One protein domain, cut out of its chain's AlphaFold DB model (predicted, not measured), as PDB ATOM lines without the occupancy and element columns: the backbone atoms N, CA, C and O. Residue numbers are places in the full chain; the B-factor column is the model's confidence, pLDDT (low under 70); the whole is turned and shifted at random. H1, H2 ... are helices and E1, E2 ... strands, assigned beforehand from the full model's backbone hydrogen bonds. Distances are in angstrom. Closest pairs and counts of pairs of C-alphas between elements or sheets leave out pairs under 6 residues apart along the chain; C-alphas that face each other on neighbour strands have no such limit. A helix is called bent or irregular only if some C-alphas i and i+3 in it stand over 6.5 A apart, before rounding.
ATOM      1  N   THR A   6      -7.959  90.250  31.591       52.91
ATOM      2  CA  THR A   6      -6.766  89.398  31.699       52.91
ATOM      3  C   THR A   6      -6.371  88.917  30.303       52.91
ATOM      4  O   THR A   6      -7.118  89.088  29.340       52.91
ATOM      5  N   ARG A   7      -5.193  88.292  30.177       49.28
ATOM      6  CA  ARG A   7      -4.703  87.707  28.913       49.28
ATOM      7  C   ARG A   7      -5.613  86.610  28.324       49.28
ATOM      8  O   ARG A   7      -5.375  86.195  27.200       49.28
ATOM      9  N   PHE A   8      -6.647  86.180  29.052       57.97
ATOM     10  CA  PHE A   8      -7.563  85.098  28.681       57.97
ATOM     11  C   PHE A   8      -9.030  85.547  28.505       57.97
ATOM     12  O   PHE A   8      -9.909  84.702  28.387       57.97
ATOM     13  N   GLY A   9      -9.316  86.857  28.483       54.59
ATOM     14  CA  GLY A   9     -10.673  87.396  28.299       54.59
ATOM     15  C   GLY A   9     -11.129  88.328  29.426       54.59
ATOM     16  O   GLY A   9     -10.318  88.856  30.194       54.59
ATOM     17  N   LEU A  10     -12.441  88.581  29.507       54.72
ATOM     18  CA  LEU A  10     -13.029  89.307  30.636       54.72
ATOM     19  C   LEU A  10     -12.827  88.472  31.904       54.72
ATOM     20  O   LEU A  10     -13.236  87.315  31.950       54.72
ATOM     21  N   ALA A  11     -12.183  89.040  32.928       58.03
ATOM     22  CA  ALA A  11     -12.120  88.363  34.216       58.03
ATOM     23  C   ALA A  11     -13.554  88.162  34.738       58.03
ATOM     24  O   ALA A  11     -14.341  89.115  34.661       58.03
ATOM     25  N   PRO A  12     -13.893  86.978  35.285       61.50
ATOM     26  CA  PRO A  12     -15.194  86.775  35.901       61.50
ATOM     27  C   PRO A  12     -15.422  87.843  36.969       61.50
ATOM     28  O   PRO A  12     -14.483  88.273  37.658       61.50
ATOM     29  N   ALA A  13     -16.665  88.304  37.081       73.19
ATOM     30  CA  ALA A  13     -17.010  89.288  38.088       73.19
ATOM     31  C   ALA A  13     -16.682  88.724  39.478       73.19
ATOM     32  O   ALA A  13     -16.876  87.540  39.763       73.19
ATOM     33  N   ARG A  14     -16.140  89.575  40.355       87.38
ATOM     34  CA  ARG A  14     -15.873  89.168  41.737       87.38
ATOM     35  C   ARG A  14     -17.202  88.758  42.394       87.38
ATOM     36  O   ARG A  14     -18.174  89.498  42.204       87.38
ATOM     37  N   PRO A  15     -17.259  87.647  43.156       91.56
ATOM     38  CA  PRO A  15     -18.487  87.177  43.800       91.56
ATOM     39  C   PRO A  15     -19.249  88.280  44.535       91.56
ATOM     40  O   PRO A  15     -20.464  88.383  44.412       91.56
ATOM     41  N   GLU A  16     -18.526  89.161  45.225       94.00
ATOM     42  CA  GLU A  16     -19.088  90.281  45.970       94.00
ATOM     43  C   GLU A  16     -19.878  91.226  45.064       94.00
ATOM     44  O   GLU A  16     -20.975  91.629  45.423       94.00
ATOM     45  N   LYS A  17     -19.376  91.542  43.863       94.69
ATOM     46  CA  LYS A  17     -20.071  92.450  42.937       94.69
ATOM     47  C   LYS A  17     -21.291  91.817  42.282       94.69
ATOM     48  O   LYS A  17     -22.267  92.522  42.042       94.69
ATOM     49  N   LEU A  18     -21.253  90.510  42.026       95.38
ATOM     50  CA  LEU A  18     -22.423  89.771  41.547       95.38
ATOM     51  C   LEU A  18     -23.527  89.757  42.606       95.38
ATOM     52  O   LEU A  18     -24.676  90.077  42.311       95.38
ATOM     53  N   ILE A  19     -23.163  89.432  43.846       97.31
ATOM     54  CA  ILE A  19     -24.093  89.369  44.973       97.31
ATOM     55  C   ILE A  19     -24.646  90.759  45.304       97.31
ATOM     56  O   ILE A  19     -25.855  90.899  45.468       97.31
ATOM     57  N   GLU A  20     -23.799  91.789  45.340       96.75
ATOM     58  CA  GLU A  20     -24.200  93.183  45.569       96.75
ATOM     59  C   GLU A  20     -25.216  93.648  44.520       96.75
ATOM     60  O   GLU A  20     -26.263  94.186  44.876       96.75
ATOM     61  N   GLY A  21     -24.956  93.379  43.235       96.31
ATOM     62  CA  GLY A  21     -25.884  93.697  42.148       96.31
ATOM     63  C   GLY A  21     -27.198  92.916  42.240       96.31
ATOM     64  O   GLY A  21     -28.270  93.491  42.074       96.31
ATOM     65  N   PHE A  22     -27.130  91.624  42.571       97.06
ATOM     66  CA  PHE A  22     -28.308  90.768  42.733       97.06
ATOM     67  C   PHE A  22     -29.195  91.189  43.919       97.06
ATOM     68  O   PHE A  22     -30.426  91.144  43.844       97.06
ATOM     69  N   LEU A  23     -28.581  91.610  45.028       97.56
ATOM     70  CA  LEU A  23     -29.285  92.092  46.216       97.56
ATOM     71  C   LEU A  23     -29.710  93.564  46.097       97.56
ATOM     72  O   LEU A  23     -30.654  93.987  46.776       97.56
ATOM     73  N   GLY A  24     -29.006  94.359  45.286       97.00
ATOM     74  CA  GLY A  24     -29.046  95.821  45.349       97.00
ATOM     75  C   GLY A  24     -28.695  96.336  46.752       97.00
ATOM     76  O   GLY A  24     -29.376  97.219  47.269       97.00
ATOM     77  N   ASP A  25     -27.771  95.672  47.446       94.00
ATOM     78  CA  ASP A  25     -27.335  95.955  48.824       94.00
ATOM     79  C   ASP A  25     -25.898  95.458  48.988       94.00
ATOM     80  O   ASP A  25     -25.565  94.385  48.486       94.00
ATOM     81  N   ASP A  26     -25.075  96.193  49.723       94.56
ATOM     82  CA  ASP A  26     -23.704  95.806  50.067       94.56
ATOM     83  C   ASP A  26     -23.608  95.136  51.451       94.56
ATOM     84  O   ASP A  26     -22.570  94.580  51.810       94.56
ATOM     85  N   ARG A  27     -24.704  95.118  52.224       95.94
ATOM     86  CA  ARG A  27     -24.777  94.476  53.544       95.94
ATOM     87  C   ARG A  27     -25.079  92.989  53.415       95.94
ATOM     88  O   ARG A  27     -26.208  92.529  53.623       95.94
ATOM     89  N   PHE A  28     -24.041  92.233  53.095       97.50
ATOM     90  CA  PHE A  28     -24.059  90.778  53.096       97.50
ATOM     91  C   PHE A  28     -22.741  90.210  53.632       97.50
ATOM     92  O   PHE A  28     -21.711  90.878  53.645       97.50
ATOM     93  N   LEU A  29     -22.778  88.949  54.050       98.00
ATOM     94  CA  LEU A  29     -21.607  88.180  54.446       98.00
ATOM     95  C   LEU A  29     -21.568  86.894  53.625       98.00
ATOM     96  O   LEU A  29     -22.500  86.090  53.675       98.00
ATOM     97  N   ILE A  30     -20.481  86.703  52.879       97.38
ATOM     98  CA  ILE A  30     -20.211  85.455  52.165       97.38
ATOM     99  C   ILE A  30     -19.449  84.528  53.110       97.38
ATOM    100  O   ILE A  30     -18.367  84.868  53.587       97.38
ATOM    101  N   VAL A  31     -19.999  83.343  53.347       96.69
ATOM    102  CA  VAL A  31     -19.366  82.267  54.104       96.69
ATOM    103  C   VAL A  31     -18.975  81.169  53.118       96.69
ATOM    104  O   VAL A  31     -19.849  80.434  52.644       96.69
ATOM    105  N   PRO A  32     -17.689  81.056  52.748       94.06
ATOM    106  CA  PRO A  32     -17.248  79.978  51.879       94.06
ATOM    107  C   PRO A  32     -17.293  78.630  52.624       94.06
ATOM    108  O   PRO A  32     -17.086  78.596  53.839       94.06
ATOM    109  N   PRO A  33     -17.493  77.505  51.915       90.69
ATOM    110  CA  PRO A  33     -17.496  76.156  52.487       90.69
ATOM    111  C   PRO A  33     -16.390  75.837  53.497       90.69
ATOM    112  O   PRO A  33     -16.629  75.233  54.541       90.69
ATOM    113  N   ASN A  34     -15.164  76.254  53.187       91.81
ATOM    114  CA  ASN A  34     -13.971  75.969  53.976       91.81
ATOM    115  C   ASN A  34     -13.833  76.853  55.223       91.81
ATOM    116  O   ASN A  34     -12.966  76.578  56.048       91.81
ATOM    117  N   ALA A  35     -14.671  77.882  55.393       94.69
ATOM    118  CA  ALA A  35     -14.613  78.769  56.550       94.69
ATOM    119  C   ALA A  35     -14.737  78.006  57.873       94.69
ATOM    120  O   ALA A  35     -14.009  78.292  58.820       94.69
ATOM    121  N   TYR A  36     -15.601  76.990  57.923       93.31
ATOM    122  CA  TYR A  36     -15.831  76.190  59.128       93.31
ATOM    123  C   TYR A  36     -14.611  75.365  59.557       93.31
ATOM    124  O   TYR A  36     -14.545  74.948  60.709       93.31
ATOM    125  N   ASN A  37     -13.609  75.182  58.689       92.31
ATOM    126  CA  ASN A  37     -12.359  74.519  59.068       92.31
ATOM    127  C   ASN A  37     -11.585  75.321  60.127       92.31
ATOM    128  O   ASN A  37     -10.864  74.723  60.922       92.31
ATOM    129  N   SER A  38     -11.779  76.647  60.188       94.00
ATOM    130  CA  SER A  38     -11.205  77.498  61.245       94.00
ATOM    131  C   SER A  38     -11.654  77.088  62.652       94.00
ATOM    132  O   SER A  38     -10.913  77.274  63.609       94.00
ATOM    133  N   LEU A  39     -12.817  76.435  62.785       95.31
ATOM    134  CA  LEU A  39     -13.317  75.948  64.071       95.31
ATOM    135  C   LEU A  39     -12.548  74.725  64.602       95.31
ATOM    136  O   LEU A  39     -12.772  74.322  65.740       95.31
ATOM    137  N   GLY A  40     -11.684  74.093  63.797       94.12
ATOM    138  CA  GLY A  40     -10.846  72.977  64.247       94.12
ATOM    139  C   GLY A  40     -11.620  71.712  64.648       94.12
ATOM    140  O   GLY A  40     -11.115  70.896  65.413       94.12
ATOM    141  N   LEU A  41     -12.844  71.517  64.142       93.25
ATOM    142  CA  LEU A  41     -13.721  70.411  64.563       93.25
ATOM    143  C   LEU A  41     -13.327  69.046  63.964       93.25
ATOM    144  O   LEU A  41     -13.926  68.021  64.298       93.25
ATOM    145  N   GLY A  42     -12.334  69.004  63.070       87.50
ATOM    146  CA  GLY A  42     -11.925  67.775  62.382       87.50
ATOM    147  C   GLY A  42     -13.066  67.181  61.551       87.50
ATOM    148  O   GLY A  42     -13.375  65.999  61.688       87.50
ATOM    149  N   THR A  43     -13.743  68.036  60.783       81.25
ATOM    150  CA  THR A  43     -14.792  67.698  59.809       81.25
ATOM    151  C   THR A  43     -14.272  67.999  58.409       81.25
ATOM    152  O   THR A  43     -13.574  68.997  58.223       81.25
ATOM    153  N   THR A  44     -14.639  67.198  57.415       70.25
ATOM    154  CA  THR A  44     -14.336  67.494  56.009       70.25
ATOM    155  C   THR A  44     -15.509  68.241  55.391       70.25
ATOM    156  O   THR A  44     -16.556  67.643  55.192       70.25
ATOM    157  N   GLN A  45     -15.333  69.537  55.110       70.19
ATOM    158  CA  GLN A  45     -16.259  70.380  54.337       70.19
ATOM    159  C   GLN A  45     -17.756  70.184  54.681       70.19
ATOM    160  O   GLN A  45     -18.491  69.479  53.999       70.19
ATOM    161  N   LEU A  46     -18.235  70.886  55.713       81.12
ATOM    162  CA  LEU A  46     -19.632  70.798  56.178       81.12
ATOM    163  C   LEU A  46     -20.679  71.245  55.141       81.12
ATOM    164  O   LEU A  46     -21.838  70.838  55.208       81.12
ATOM    165  N   TYR A  47     -20.276  72.108  54.209       80.62
ATOM    166  CA  TYR A  47     -21.132  72.698  53.186       80.62
ATOM    167  C   TYR A  47     -20.481  72.580  51.816       80.62
ATOM    168  O   TYR A  47     -19.287  72.810  51.680       80.62
ATOM    169  N   ASN A  48     -21.269  72.322  50.776       86.94
ATOM    170  CA  ASN A  48     -20.743  72.211  49.410       86.94
ATOM    171  C   ASN A  48     -20.848  73.521  48.614       86.94
ATOM    172  O   ASN A  48     -20.141  73.697  47.627       86.94
ATOM    173  N   GLU A  49     -21.687  74.458  49.061       92.56
ATOM    174  CA  GLU A  49     -21.949  75.736  48.393       92.56
ATOM    175  C   GLU A  49     -21.698  76.907  49.358       92.56
ATOM    176  O   GLU A  49     -21.963  76.770  50.558       92.56
ATOM    177  N   PRO A  50     -21.211  78.067  48.877       95.31
ATOM    178  CA  PRO A  50     -21.105  79.262  49.703       95.31
ATOM    179  C   PRO A  50     -22.474  79.736  50.187       95.31
ATOM    180  O   PRO A  50     -23.446  79.789  49.426       95.31
ATOM    181  N   VAL A  51     -22.530  80.143  51.453       96.25
ATOM    182  CA  VAL A  51     -23.725  80.733  52.055       96.25
ATOM    183  C   VAL A  51     -23.597  82.252  52.033       96.25
ATOM    184  O   VAL A  51     -22.577  82.802  52.433       96.25
ATOM    185  N   VAL A  52     -24.638  82.942  51.577       97.88
ATOM    186  CA  VAL A  52     -24.721  84.404  51.549       97.88
ATOM    187  C   VAL A  52     -25.750  84.855  52.576       97.88
ATOM    188  O   VAL A  52     -26.964  84.816  52.338       97.88
ATOM    189  N   TYR A  53     -25.264  85.306  53.727       97.75
ATOM    190  CA  TYR A  53     -26.095  85.954  54.733       97.75
ATOM    191  C   TYR A  53     -26.406  87.378  54.310       97.75
ATOM    192  O   TYR A  53     -25.511  88.151  53.988       97.75
ATOM    193  N   ASN A  54     -27.687  87.719  54.271       97.88
ATOM    194  CA  ASN A  54     -28.165  88.997  53.761       97.88
ATOM    195  C   ASN A  54     -29.524  89.346  54.394       97.88
ATOM    196  O   ASN A  54     -30.071  88.568  55.169       97.88
ATOM    197  N   ARG A  55     -30.104  90.500  54.049       96.88
ATOM    198  CA  ARG A  55     -31.403  90.942  54.603       96.88
ATOM    199  C   ARG A  55     -32.593  90.758  53.650       96.88
ATOM    200  O   ARG A  55     -33.741  90.924  54.053       96.88
ATOM    201  N   LYS A  56     -32.354  90.443  52.372       96.56
ATOM    202  CA  LYS A  56     -33.330  90.640  51.281       96.56
ATOM    203  C   LYS A  56     -33.832  89.357  50.621       96.56
ATOM    204  O   LYS A  56     -34.998  89.287  50.233       96.56
ATOM    205  N   ARG A  57     -32.986  88.341  50.477       97.88
ATOM    206  CA  ARG A  57     -33.235  87.122  49.698       97.88
ATOM    207  C   ARG A  57     -32.984  85.873  50.534       97.88
ATOM    208  O   ARG A  57     -32.128  85.851  51.415       97.88
ATOM    209  N   TYR A  58     -33.756  84.839  50.234       97.56
ATOM    210  CA  TYR A  58     -33.637  83.501  50.795       97.56
ATOM    211  C   TYR A  58     -33.802  82.492  49.659       97.56
ATOM    212  O   TYR A  58     -34.633  82.718  48.781       97.56
ATOM    213  N   GLY A  59     -33.038  81.402  49.684       96.69
ATOM    214  CA  GLY A  59     -33.117  80.329  48.691       96.69
ATOM    215  C   GLY A  59     -31.794  80.081  47.975       96.69
ATOM    216  O   GLY A  59     -30.792  80.738  48.248       96.69
ATOM    217  N   ARG A  60     -31.783  79.106  47.066       97.19
ATOM    218  CA  ARG A  60     -30.619  78.787  46.237       97.19
ATOM    219  C   ARG A  60     -30.705  79.546  44.917       97.19
ATOM    220  O   ARG A  60     -31.725  79.459  44.243       97.19
ATOM    221  N   PHE A  61     -29.640  80.250  44.549       97.50
ATOM    222  CA  PHE A  61     -29.549  81.002  43.297       97.50
ATOM    223  C   PHE A  61     -28.234  80.701  42.590       97.50
ATOM    224  O   PHE A  61     -27.231  80.412  43.239       97.50
ATOM    225  N   GLU A  62     -28.244  80.803  41.268       96.62
ATOM    226  CA  GLU A  62     -27.044  80.721  40.445       96.62
ATOM    227  C   GLU A  62     -26.715  82.113  39.902       96.62
ATOM    228  O   GLU A  62     -27.558  82.744  39.265       96.62
ATOM    229  N   LEU A  63     -25.511  82.610  40.188       95.31
ATOM    230  CA  LEU A  63     -25.017  83.896  39.698       95.31
ATOM    231  C   LEU A  63     -23.763  83.640  38.866       95.31
ATOM    232  O   LEU A  63     -22.783  83.118  39.394       95.31
ATOM    233  N   ASP A  64     -23.790  84.002  37.582       92.00
ATOM    234  CA  ASP A  64     -22.665  83.788  36.653       92.00
ATOM    235  C   ASP A  64     -22.187  82.317  36.627       92.00
ATOM    236  O   ASP A  64     -20.996  82.020  36.732       92.00
ATOM    237  N   GLY A  65     -23.139  81.374  36.594       92.31
ATOM    238  CA  GLY A  65     -22.861  79.932  36.597       92.31
ATOM    239  C   GLY A  65     -22.435  79.351  37.953       92.31
ATOM    240  O   GLY A  65     -22.034  78.191  38.025       92.31
ATOM    241  N   ARG A  66     -22.464  80.141  39.037       93.25
ATOM    242  CA  ARG A  66     -22.006  79.721  40.373       93.25
ATOM    243  C   ARG A  66     -23.174  79.617  41.349       93.25
ATOM    244  O   ARG A  66     -23.899  80.602  41.510       93.25
ATOM    245  N   PRO A  67     -23.353  78.479  42.038       96.25
ATOM    246  CA  PRO A  67     -24.433  78.324  42.996       96.25
ATOM    247  C   PRO A  67     -24.109  78.988  44.339       96.25
ATOM    248  O   PRO A  67     -22.980  78.931  44.829       96.25
ATOM    249  N   TYR A  68     -25.132  79.581  44.945       97.25
ATOM    250  CA  TYR A  68     -25.084  80.221  46.256       97.25
ATOM    251  C   TYR A  68     -26.351  79.909  47.050       97.25
ATOM    252  O   TYR A  68     -27.467  79.960  46.521       97.25
ATOM    253  N   ILE A  69     -26.192  79.685  48.354       96.38
ATOM    254  CA  ILE A  69     -27.306  79.555  49.294       96.38
ATOM    255  C   ILE A  69     -27.515  80.887  50.008       96.38
ATOM    256  O   ILE A  69     -26.730  81.274  50.865       96.38
ATOM    257  N   PHE A  70     -28.600  81.586  49.707       97.50
ATOM    258  CA  PHE A  70     -28.964  82.826  50.380       97.50
ATOM    259  C   PHE A  70     -29.767  82.528  51.645       97.50
ATOM    260  O   PHE A  70     -30.795  81.843  51.609       97.50
ATOM    261  N   ARG A  71     -29.320  83.085  52.772       95.38
ATOM    262  CA  ARG A  71     -30.005  83.012  54.068       95.38
ATOM    263  C   ARG A  71     -30.234  84.410  54.620       95.38
ATOM    264  O   ARG A  71     -29.415  85.307  54.420       95.38
ATOM    265  N   LYS A  72     -31.352  84.588  55.322       94.44
ATOM    266  CA  LYS A  72     -31.695  85.868  55.935       94.44
ATOM    267  C   LYS A  72     -31.185  85.946  57.368       94.44
ATOM    268  O   LYS A  72     -31.375  85.003  58.127       94.44
ATOM    269  N   LEU A  73     -30.600  87.086  57.715       92.62
ATOM    270  CA  LEU A  73     -30.383  87.525  59.092       92.62
ATOM    271  C   LEU A  73     -30.953  88.930  59.251       92.62
ATOM    272  O   LEU A  73     -30.872  89.743  58.329       92.62
ATOM    273  N   GLU A  74     -31.495  89.226  60.429       90.19
ATOM    274  CA  GLU A  74     -31.907  90.590  60.771       90.19
ATOM    275  C   GLU A  74     -30.691  91.520  60.829       90.19
ATOM    276  O   GLU A  74     -30.692  92.594  60.217       90.19
ATOM    277  N   THR A  75     -29.626  91.045  61.483       93.62
ATOM    278  CA  THR A  75     -28.322  91.703  61.568       93.62
ATOM    279  C   THR A  75     -27.269  90.836  60.888       93.62
ATOM    280  O   THR A  75     -27.018  89.709  61.304       93.62
ATOM    281  N   VAL A  76     -26.637  91.362  59.840       95.44
ATOM    282  CA  VAL A  76     -25.550  90.672  59.132       95.44
ATOM    283  C   VAL A  76     -24.213  91.104  59.744       95.44
ATOM    284  O   VAL A  76     -23.977  92.313  59.838       95.44
ATOM    285  N   PRO A  77     -23.328  90.172  60.147       94.62
ATOM    286  CA  PRO A  77     -22.012  90.540  60.650       94.62
ATOM    287  C   PRO A  77     -21.209  91.290  59.576       94.62
ATOM    288  O   PRO A  77     -21.187  90.857  58.423       94.62
ATOM    289  N   PRO A  78     -20.487  92.370  59.926       91.75
ATOM    290  CA  PRO A  78     -19.691  93.123  58.955       91.75
ATOM    291  C   PRO A  78     -18.464  92.345  58.463       91.75
ATOM    292  O   PRO A  78     -17.872  92.699  57.447       91.75
ATOM    293  N   ARG A  79     -18.031  91.326  59.216       94.00
ATOM    294  CA  ARG A  79     -16.907  90.443  58.896       94.00
ATOM    295  C   ARG A  79     -17.174  89.062  59.472       94.00
ATOM    296  O   ARG A  79     -17.888  88.927  60.465       94.00
ATOM    297  N   LEU A  80     -16.559  88.059  58.861       96.12
ATOM    298  CA  LEU A  80     -16.603  86.692  59.351       96.12
ATOM    299  C   LEU A  80     -15.814  86.564  60.661       96.12
ATOM    300  O   LEU A  80     -14.706  87.092  60.760       96.12
ATOM    301  N   SER A  81     -16.369  85.848  61.637       97.62
ATOM    302  CA  SER A  81     -15.683  85.485  62.879       97.62
ATOM    303  C   SER A  81     -15.968  84.030  63.243       97.62
ATOM    304  O   SER A  81     -16.962  83.453  62.794       97.62
ATOM    305  N   GLU A  82     -15.100  83.432  64.057       97.69
ATOM    306  CA  GLU A  82     -15.291  82.058  64.521       97.69
ATOM    307  C   GLU A  82     -16.526  81.926  65.417       97.69
ATOM    308  O   GLU A  82     -17.242  80.935  65.324       97.69
ATOM    309  N   GLU A  83     -16.831  82.935  66.236       98.06
ATOM    310  CA  GLU A  83     -18.028  82.945  67.083       98.06
ATOM    311  C   GLU A  83     -19.295  82.888  66.232       98.06
ATOM    312  O   GLU A  83     -20.197  82.099  66.509       98.06
ATOM    313  N   PHE A  84     -19.344  83.677  65.152       97.94
ATOM    314  CA  PHE A  84     -20.445  83.615  64.200       97.94
ATOM    315  C   PHE A  84     -20.534  82.238  63.534       97.94
ATOM    316  O   PHE A  84     -21.617  81.667  63.473       97.94
ATOM    317  N   LEU A  85     -19.409  81.683  63.067       97.00
ATOM    318  CA  LEU A  85     -19.377  80.365  62.427       97.00
ATOM    319  C   LEU A  85     -19.860  79.248  63.358       97.00
ATOM    320  O   LEU A  85     -20.580  78.355  62.913       97.00
ATOM    321  N   LEU A  86     -19.487  79.292  64.638       97.69
ATOM    322  CA  LEU A  86     -19.917  78.310  65.628       97.69
ATOM    323  C   LEU A  86     -21.426  78.414  65.896       97.69
ATOM    324  O   LEU A  86     -22.131  77.403  65.854       97.69
ATOM    325  N   VAL A  87     -21.931  79.630  66.130       97.31
ATOM    326  CA  VAL A  87     -23.368  79.893  66.329       97.31
ATOM    327  C   VAL A  87     -24.170  79.445  65.106       97.31
ATOM    328  O   VAL A  87     -25.184  78.757  65.236       97.31
ATOM    329  N   ASP A  88     -23.677  79.768  63.915       95.69
ATOM    330  CA  ASP A  88     -24.292  79.386  62.654       95.69
ATOM    331  C   ASP A  88     -24.322  77.863  62.438       95.69
ATOM    332  O   ASP A  88     -25.344  77.299  62.028       95.69
ATOM    333  N   LEU A  89     -23.219  77.178  62.741       95.19
ATOM    334  CA  LEU A  89     -23.132  75.723  62.668       95.19
ATOM    335  C   LEU A  89     -24.182  75.069  63.570       95.19
ATOM    336  O   LEU A  89     -24.885  74.160  63.132       95.19
ATOM    337  N   LEU A  90     -24.335  75.549  64.806       96.00
ATOM    338  CA  LEU A  90     -25.306  75.009  65.761       96.00
ATOM    339  C   LEU A  90     -26.755  75.298  65.353       96.00
ATOM    340  O   LEU A  90     -27.623  74.427  65.498       96.00
ATOM    341  N   HIS A  91     -27.011  76.481  64.787       94.12
ATOM    342  CA  HIS A  91     -28.303  76.823  64.194       94.12
ATOM    343  C   HIS A  91     -28.681  75.840  63.076       94.12
ATOM    344  O   HIS A  91     -29.814  75.361  63.021       94.12
ATOM    345  N   ASN A  92     -27.721  75.494  62.217       91.69
ATOM    346  CA  ASN A  92     -27.939  74.678  61.022       91.69
ATOM    347  C   ASN A  92     -27.585  73.198  61.187       91.69
ATOM    348  O   ASN A  92     -27.604  72.466  60.198       91.69
ATOM    349  N   LEU A  93     -27.313  72.741  62.410       91.75
ATOM    350  CA  LEU A  93     -26.806  71.398  62.699       91.75
ATOM    351  C   LEU A  93     -27.635  70.278  62.050       91.75
ATOM    352  O   LEU A  93     -27.090  69.270  61.614       91.75
ATOM    353  N   ASP A  94     -28.956  70.460  61.954       88.75
ATOM    354  CA  ASP A  94     -29.852  69.457  61.374       88.75
ATOM    355  C   ASP A  94     -29.764  69.320  59.851       88.75
ATOM    356  O   ASP A  94     -30.264  68.333  59.314       88.75
ATOM    357  N   ARG A  95     -29.130  70.284  59.176       85.81
ATOM    358  CA  ARG A  95     -28.980  70.357  57.715       85.81
ATOM    359  C   ARG A  95     -27.639  69.800  57.230       85.81
ATOM    360  O   ARG A  95     -27.411  69.765  56.027       85.81
ATOM    361  N   LEU A  96     -26.753  69.423  58.151       86.00
ATOM    362  CA  LEU A  96     -25.412  68.927  57.851       86.00
ATOM    363  C   LEU A  96     -25.432  67.410  57.652       86.00
ATOM    364  O   LEU A  96     -26.105  66.695  58.391       86.00
ATOM    365  N   ALA A  97     -24.639  66.921  56.699       85.00
ATOM    366  CA  ALA A  97     -24.470  65.493  56.412       85.00
ATOM    367  C   ALA A  97     -23.528  64.775  57.409       85.00
ATOM    368  O   ALA A  97     -22.931  63.754  57.085       85.00
ATOM    369  N   GLU A  98     -23.383  65.314  58.620       85.69
ATOM    370  CA  GLU A  98     -22.479  64.825  59.663       85.69
ATOM    371  C   GLU A  98     -23.243  64.136  60.795       85.69
ATOM    372  O   GLU A  98     -24.435  64.377  61.021       85.69
ATOM    373  N   ASN A  99     -22.538  63.328  61.595       91.12
ATOM    374  CA  ASN A  99     -23.115  62.818  62.836       91.12
ATOM    375  C   ASN A  99     -23.354  63.976  63.821       91.12
ATOM    376  O   ASN A  99     -22.431  64.477  64.468       91.12
ATOM    377  N   LYS A 100     -24.623  64.364  63.967       91.75
ATOM    378  CA  LYS A 100     -25.063  65.521  64.759       91.75
ATOM    379  C   LYS A 100     -24.591  65.480  66.210       91.75
ATOM    380  O   LYS A 100     -24.166  66.502  66.737       91.75
ATOM    381  N   ALA A 101     -24.651  64.315  66.855       93.38
ATOM    382  CA  ALA A 101     -24.267  64.173  68.256       93.38
ATOM    383  C   ALA A 101     -22.752  64.330  68.442       93.38
ATOM    384  O   ALA A 101     -22.303  64.991  69.377       93.38
ATOM    385  N   VAL A 102     -21.956  63.757  67.534       93.81
ATOM    386  CA  VAL A 102     -20.495  63.922  67.536       93.81
ATOM    387  C   VAL A 102     -20.123  65.380  67.269       93.81
ATOM    388  O   VAL A 102     -19.296  65.940  67.989       93.81
ATOM    389  N   LEU A 103     -20.750  66.002  66.268       94.38
ATOM    390  CA  LEU A 103     -20.463  67.380  65.885       94.38
ATOM    391  C   LEU A 103     -20.862  68.379  66.978       94.38
ATOM    392  O   LEU A 103     -20.088  69.283  67.273       94.38
ATOM    393  N   LEU A 104     -22.008  68.177  67.636       96.44
ATOM    394  CA  LEU A 104     -22.425  68.989  68.780       96.44
ATOM    395  C   LEU A 104     -21.391  68.948  69.909       96.44
ATOM    396  O   LEU A 104     -20.970  70.002  70.374       96.44
ATOM    397  N   ARG A 105     -20.936  67.754  70.314       96.00
ATOM    398  CA  ARG A 105     -19.923  67.623  71.377       96.00
ATOM    399  C   ARG A 105     -18.618  68.327  71.012       96.00
ATOM    400  O   ARG A 105     -18.021  68.994  71.849       96.00
ATOM    401  N   LYS A 106     -18.177  68.204  69.756       96.38
ATOM    402  CA  LYS A 106     -16.986  68.904  69.250       96.38
ATOM    403  C   LYS A 106     -17.170  70.422  69.267       96.38
ATOM    404  O   LYS A 106     -16.264  71.130  69.689       96.38
ATOM    405  N   ALA A 107     -18.333  70.913  68.838       96.88
ATOM    406  CA  ALA A 107     -18.658  72.334  68.838       96.88
ATOM    407  C   ALA A 107     -18.722  72.910  70.263       96.88
ATOM    408  O   ALA A 107     -18.158  73.971  70.506       96.88
ATOM    409  N   GLN A 108     -19.325  72.193  71.215       97.44
ATOM    410  CA  GLN A 108     -19.343  72.580  72.633       97.44
ATOM    411  C   GLN A 108     -17.927  72.622  73.220       97.44
ATOM    412  O   GLN A 108     -17.530  73.634  73.784       97.44
ATOM    413  N   LYS A 109     -17.110  71.591  72.974       96.94
ATOM    414  CA  LYS A 109     -15.702  71.589  73.393       96.94
ATOM    415  C   LYS A 109     -14.894  72.728  72.759       96.94
ATOM    416  O   LYS A 109     -14.015  73.296  73.397       96.94
ATOM    417  N   ARG A 110     -15.171  73.083  71.497       97.50
ATOM    418  CA  ARG A 110     -14.552  74.258  70.866       97.50
ATOM    419  C   ARG A 110     -14.976  75.540  71.580       97.50
ATOM    420  O   ARG A 110     -14.102  76.351  71.869       97.50
ATOM    421  N   ALA A 111     -16.262  75.696  71.886       97.62
ATOM    422  CA  ALA A 111     -16.815  76.867  72.563       97.62
ATOM    423  C   ALA A 111     -16.120  77.168  73.904       97.62
ATOM    424  O   ALA A 111     -15.818  78.326  74.170       97.62
ATOM    425  N   GLU A 112     -15.781  76.138  74.687       96.31
ATOM    426  CA  GLU A 112     -15.039  76.263  75.959       96.31
ATOM    427  C   GLU A 112     -13.663  76.940  75.805       96.31
ATOM    428  O   GLU A 112     -13.137  77.513  76.754       96.31
ATOM    429  N   THR A 113     -13.066  76.881  74.610       96.31
ATOM    430  CA  THR A 113     -11.742  77.462  74.312       96.31
ATOM    431  C   THR A 113     -11.807  78.848  73.667       96.31
ATOM    432  O   THR A 113     -10.768  79.424  73.344       96.31
ATOM    433  N   MET A 114     -13.011  79.362  73.413       97.19
ATOM    434  CA  MET A 114     -13.227  80.648  72.750       97.19
ATOM    435  C   MET A 114     -13.358  81.782  73.770       97.19
ATOM    436  O   MET A 114     -13.556  81.562  74.962       97.19
ATOM    437  N   ASP A 115     -13.292  83.023  73.288       96.94
ATOM    438  CA  ASP A 115     -13.675  84.188  74.085       96.94
ATOM    439  C   ASP A 115     -15.190  84.135  74.353       96.94
ATOM    440  O   ASP A 115     -16.005  84.452  73.480       96.94
ATOM    441  N   LEU A 116     -15.567  83.715  75.565       95.25
ATOM    442  CA  LEU A 116     -16.968  83.538  75.960       95.25
ATOM    443  C   LEU A 116     -17.767  84.842  75.870       95.25
ATOM    444  O   LEU A 116     -18.936  84.814  75.498       95.25
ATOM    445  N   THR A 117     -17.142  86.001  76.103       96.25
ATOM    446  CA  THR A 117     -17.834  87.296  75.988       96.25
ATOM    447  C   THR A 117     -18.228  87.569  74.538       96.25
ATOM    448  O   THR A 117     -19.355  87.988  74.247       96.25
ATOM    449  N   ARG A 118     -17.316  87.305  73.593       97.31
ATOM    450  CA  ARG A 118     -17.610  87.442  72.158       97.31
ATOM    451  C   ARG A 118     -18.609  86.398  71.685       97.31
ATOM    452  O   ARG A 118     -19.485  86.743  70.890       97.31
ATOM    453  N   LEU A 119     -18.508  85.166  72.178       97.81
ATOM    454  CA  LEU A 119     -19.421  84.089  71.812       97.81
ATOM    455  C   LEU A 119     -20.846  84.370  72.292       97.81
ATOM    456  O   LEU A 119     -21.768  84.314  71.481       97.81
ATOM    457  N   THR A 120     -21.031  84.770  73.552       96.69
ATOM    458  CA  THR A 120     -22.340  85.174  74.088       96.69
ATOM    459  C   THR A 120     -22.913  86.353  73.305       96.69
ATOM    460  O   THR A 120     -24.091  86.358  72.943       96.69
ATOM    461  N   ARG A 121     -22.080  87.337  72.932       96.56
ATOM    462  CA  ARG A 121     -22.518  88.439  72.063       96.56
ATOM    463  C   ARG A 121     -22.952  87.950  70.681       96.56
ATOM    464  O   ARG A 121     -23.979  88.405  70.186       96.56
ATOM    465  N   ALA A 122     -22.186  87.067  70.044       97.06
ATOM    466  CA  ALA A 122     -22.532  86.518  68.735       97.06
ATOM    467  C   ALA A 122     -23.829  85.701  68.800       97.06
ATOM    468  O   ALA A 122     -24.684  85.852  67.932       97.06
ATOM    469  N   LEU A 123     -24.002  84.906  69.855       96.38
ATOM    470  CA  LEU A 123     -25.210  84.137  70.114       96.38
ATOM    471  C   LEU A 123     -26.430  85.050  70.273       96.38
ATOM    472  O   LEU A 123     -27.437  84.829  69.615       96.38
ATOM    473  N   ARG A 124     -26.317  86.132  71.048       95.31
ATOM    474  CA  ARG A 124     -27.410  87.097  71.234       95.31
ATOM    475  C   ARG A 124     -27.801  87.828  69.946       95.31
ATOM    476  O   ARG A 124     -28.962  88.171  69.765       95.31
ATOM    477  N   VAL A 125     -26.833  88.145  69.081       95.38
ATOM    478  CA  VAL A 125     -27.075  88.965  67.877       95.38
ATOM    479  C   VAL A 125     -27.464  88.120  66.660       95.38
ATOM    480  O   VAL A 125     -28.262  88.567  65.840       95.38
ATOM    481  N   TYR A 126     -26.888  86.926  66.516       94.81
ATOM    482  CA  TYR A 126     -27.007  86.096  65.311       94.81
ATOM    483  C   TYR A 126     -27.597  84.708  65.575       94.81
ATOM    484  O   TYR A 126     -27.803  83.941  64.635       94.81
ATOM    485  N   GLY A 127     -27.798  84.352  66.840       91.31
ATOM    486  CA  GLY A 127     -28.241  83.031  67.241       91.31
ATOM    487  C   GLY A 127     -29.730  82.791  67.057       91.31
ATOM    488  O   GLY A 127     -30.485  83.584  66.501       91.31
ATOM    489  N   SER A 128     -30.140  81.623  67.528       92.44
ATOM    490  CA  SER A 128     -31.537  81.233  67.650       92.44
ATOM    491  C   SER A 128     -31.736  80.502  68.968       92.44
ATOM    492  O   SER A 128     -30.777  79.949  69.508       92.44
ATOM    493  N   ALA A 129     -32.991  80.357  69.399       93.88
ATOM    494  CA  ALA A 129     -33.349  79.552  70.571       93.88
ATOM    495  C   ALA A 129     -32.732  78.138  70.545       93.88
ATOM    496  O   ALA A 129     -32.401  77.555  71.577       93.88
ATOM    497  N   ARG A 130     -32.523  77.571  69.345       94.12
ATOM    498  CA  ARG A 130     -31.797  76.306  69.187       94.12
ATOM    499  C   ARG A 130     -30.327  76.447  69.576       94.12
ATOM    500  O   ARG A 130     -29.853  75.636  70.362       94.12
ATOM    501  N   ALA A 131     -29.608  77.397  68.979       95.44
ATOM    502  CA  ALA A 131     -28.188  77.597  69.259       95.44
ATOM    503  C   ALA A 131     -27.965  77.929  70.741       95.44
ATOM    504  O   ALA A 131     -27.054  77.377  71.350       95.44
ATOM    505  N   GLU A 132     -28.858  78.727  71.336       95.56
ATOM    506  CA  GLU A 132     -28.842  79.063  72.763       95.56
ATOM    507  C   GLU A 132     -28.957  77.813  73.626       95.56
ATOM    508  O   GLU A 132     -28.075  77.523  74.431       95.56
ATOM    509  N   ARG A 133     -29.980  76.988  73.379       95.81
ATOM    510  CA  ARG A 133     -30.155  75.717  74.090       95.81
ATOM    511  C   ARG A 133     -28.946  74.789  73.945       95.81
ATOM    512  O   ARG A 133     -28.617  74.072  74.885       95.81
ATOM    513  N   LEU A 134     -28.305  74.764  72.775       96.62
ATOM    514  CA  LEU A 134     -27.143  73.908  72.518       96.62
ATOM    515  C   LEU A 134     -25.852  74.431  73.171       96.62
ATOM    516  O   LEU A 134     -24.980  73.617  73.470       96.62
ATOM    517  N   LEU A 135     -25.724  75.740  73.411       96.31
ATOM    518  CA  LEU A 135     -24.568  76.343  74.091       96.31
ATOM    519  C   LEU A 135     -24.762  76.539  75.594       96.31
ATOM    520  O   LEU A 135     -23.775  76.746  76.294       96.31
ATOM    521  N   LYS A 136     -25.989  76.400  76.101       95.00
ATOM    522  CA  LYS A 136     -26.310  76.490  77.529       95.00
ATOM    523  C   LYS A 136     -25.348  75.705  78.448       95.00
ATOM    524  O   LYS A 136     -24.893  76.285  79.427       95.00
ATOM    525  N   PRO A 137     -24.946  74.451  78.143       94.38
ATOM    526  CA  PRO A 137     -24.000  73.717  78.992       94.38
ATOM    527  C   PRO A 137     -22.595  74.335  79.084       94.38
ATOM    528  O   PRO A 137     -21.853  73.991  79.993       94.38
ATOM    529  N   VAL A 138     -22.220  75.200  78.134       94.31
ATOM    530  CA  VAL A 138     -20.902  75.852  78.071       94.31
ATOM    531  C   VAL A 138     -20.947  77.257  78.669       94.31
ATOM    532  O   VAL A 138     -20.015  77.661  79.353       94.31
ATOM    533  N   LEU A 139     -22.012  78.012  78.386       90.88
ATOM    534  CA  LEU A 139     -22.128  79.415  78.795       90.88
ATOM    535  C   LEU A 139     -22.673  79.587  80.221       90.88
ATOM    536  O   LEU A 139     -22.493  80.651  80.802       90.88
ATOM    537  N   GLY A 140     -23.280  78.542  80.789       80.12
ATOM    538  CA  GLY A 140     -23.974  78.617  82.071       80.12
ATOM    539  C   GLY A 140     -25.397  79.165  81.934       80.12
ATOM    540  O   GLY A 140     -25.862  79.491  80.840       80.12
TER     541      GLY A 140
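AT A GLANCE: This is residues 6 to 140 of the 142 residues of an uncharacterized protein of Hyphomonas adhaerens (UniProt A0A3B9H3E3). Two lobes lie end to end: one is a small, strongly twisted sheet of four strands with H1 over one face, the other a cluster of helices in which H4, H5 and H6 gather round H3, with H2 packed on H3 too. Residues 6 to 11 stick out as a loose tail at the sheet's end of the domain. The printed part has 135 residues, with six named helices and four named strands in the order H1, E1, H2, E2, E3, E4, H3, H4, H5, H6. The sheet has the order E1, E2, E4, E3 and is mixed, and the class is mixed, helices and strands. The whole is compact, with a radius of gyration of the C-alphas of 16.0 A, yet elongated, its C-alphas spanning 54 by 29 by 24 A.

HOW THE PARTS SIT: Start at Thr 6 and pass residues 6 to 11, which stand free, to reach H1, residues 15 to 23. H1 is on the sheet at a height of 8.0 A over it. It lies over E4, residues 66 to 72, and runs slantwise to the strands, at 51 degrees to E4 on the local plane. Next look at E1, residues 29 to 31, an edge strand antiparallel to E2, residues 51 to 54; N 29 and O 53 are 2.8 A apart, within hydrogen-bond range. E2 is parallel to E4, with N 52 and O 69 at 2.8 A. E3, residues 59 to 63, is the other edge strand and forms an antiparallel hairpin with E4, where N 61 and O 68 are 2.9 A apart. Between E1 and E2 the chain makes H2, residues 33 to 39, which is not on the sheet. H2 touches the hub, H3, residues 82 to 91; their closest C-alphas, of Tyr 36 and Leu 85, are 6.4 A apart, and the tilt of 69 degrees is steep, only just short of perpendicular. H3 also touches H4, residues 100 to 111, in a helical hairpin at a shallow tilt of 27 degrees, with the C-alphas of Leu 86 and Ala 107 closest at 6.9 A. H3 touches H5, residues 116 to 126, at a steep tilt of 52 degrees, closest at C-alphas 83 and 119, 5.1 A. H5 and H6, residues 129 to 139, form a helical hairpin at a shallow tilt of 5 degrees, closest at C-alphas 123 and 132, 6.8 A. H6 also touches H3, closest at C-alphas 91 and 131, 5.1 A, and H4, closest at C-alphas 108 and 138, 6.5 A. The helix packing is mostly crossed, only just, with 2 of 6 touching pairs at a shallow tilt. H1 is apart from H3, H4, H5 and H6. Every O i to N i+4 pair is within hydrogen-bond range in H1, H3, H4 and H5; H6 has 5 of 7, and H2 has 0 of 3 but 3 of 4 O i to N i+3 pairs.

IN THESE COORDINATES: Find C-alpha 15 at (-18.487, 87.177, 43.800), where H1 begins; it runs 12.1 A. E4 is the longest strand, 19.3 A from C-alpha 66 at (-22.006, 79.721, 40.373). H3 runs 14.0 A, H4 16.1 A and H5 14.9 A. H6 runs 13.9 A to C-alpha 139 at (-22.128, 79.415, 78.795). H2 is irregular, only just, with C-alphas 33 and 36 at 6.8 A; H6 is irregular, with C-alphas 134 and 137 at 7.2 A.

THE WHOLE: The C-alphas of Arg 7 and Gly 140, the two farthest apart, are 57.3 A from each other. The printed part has no cut, and the link from H2 to E2, 11 residues, is the long one. Mean pLDDT of the printed part is 91.8; residues 6 to 12 are under 70.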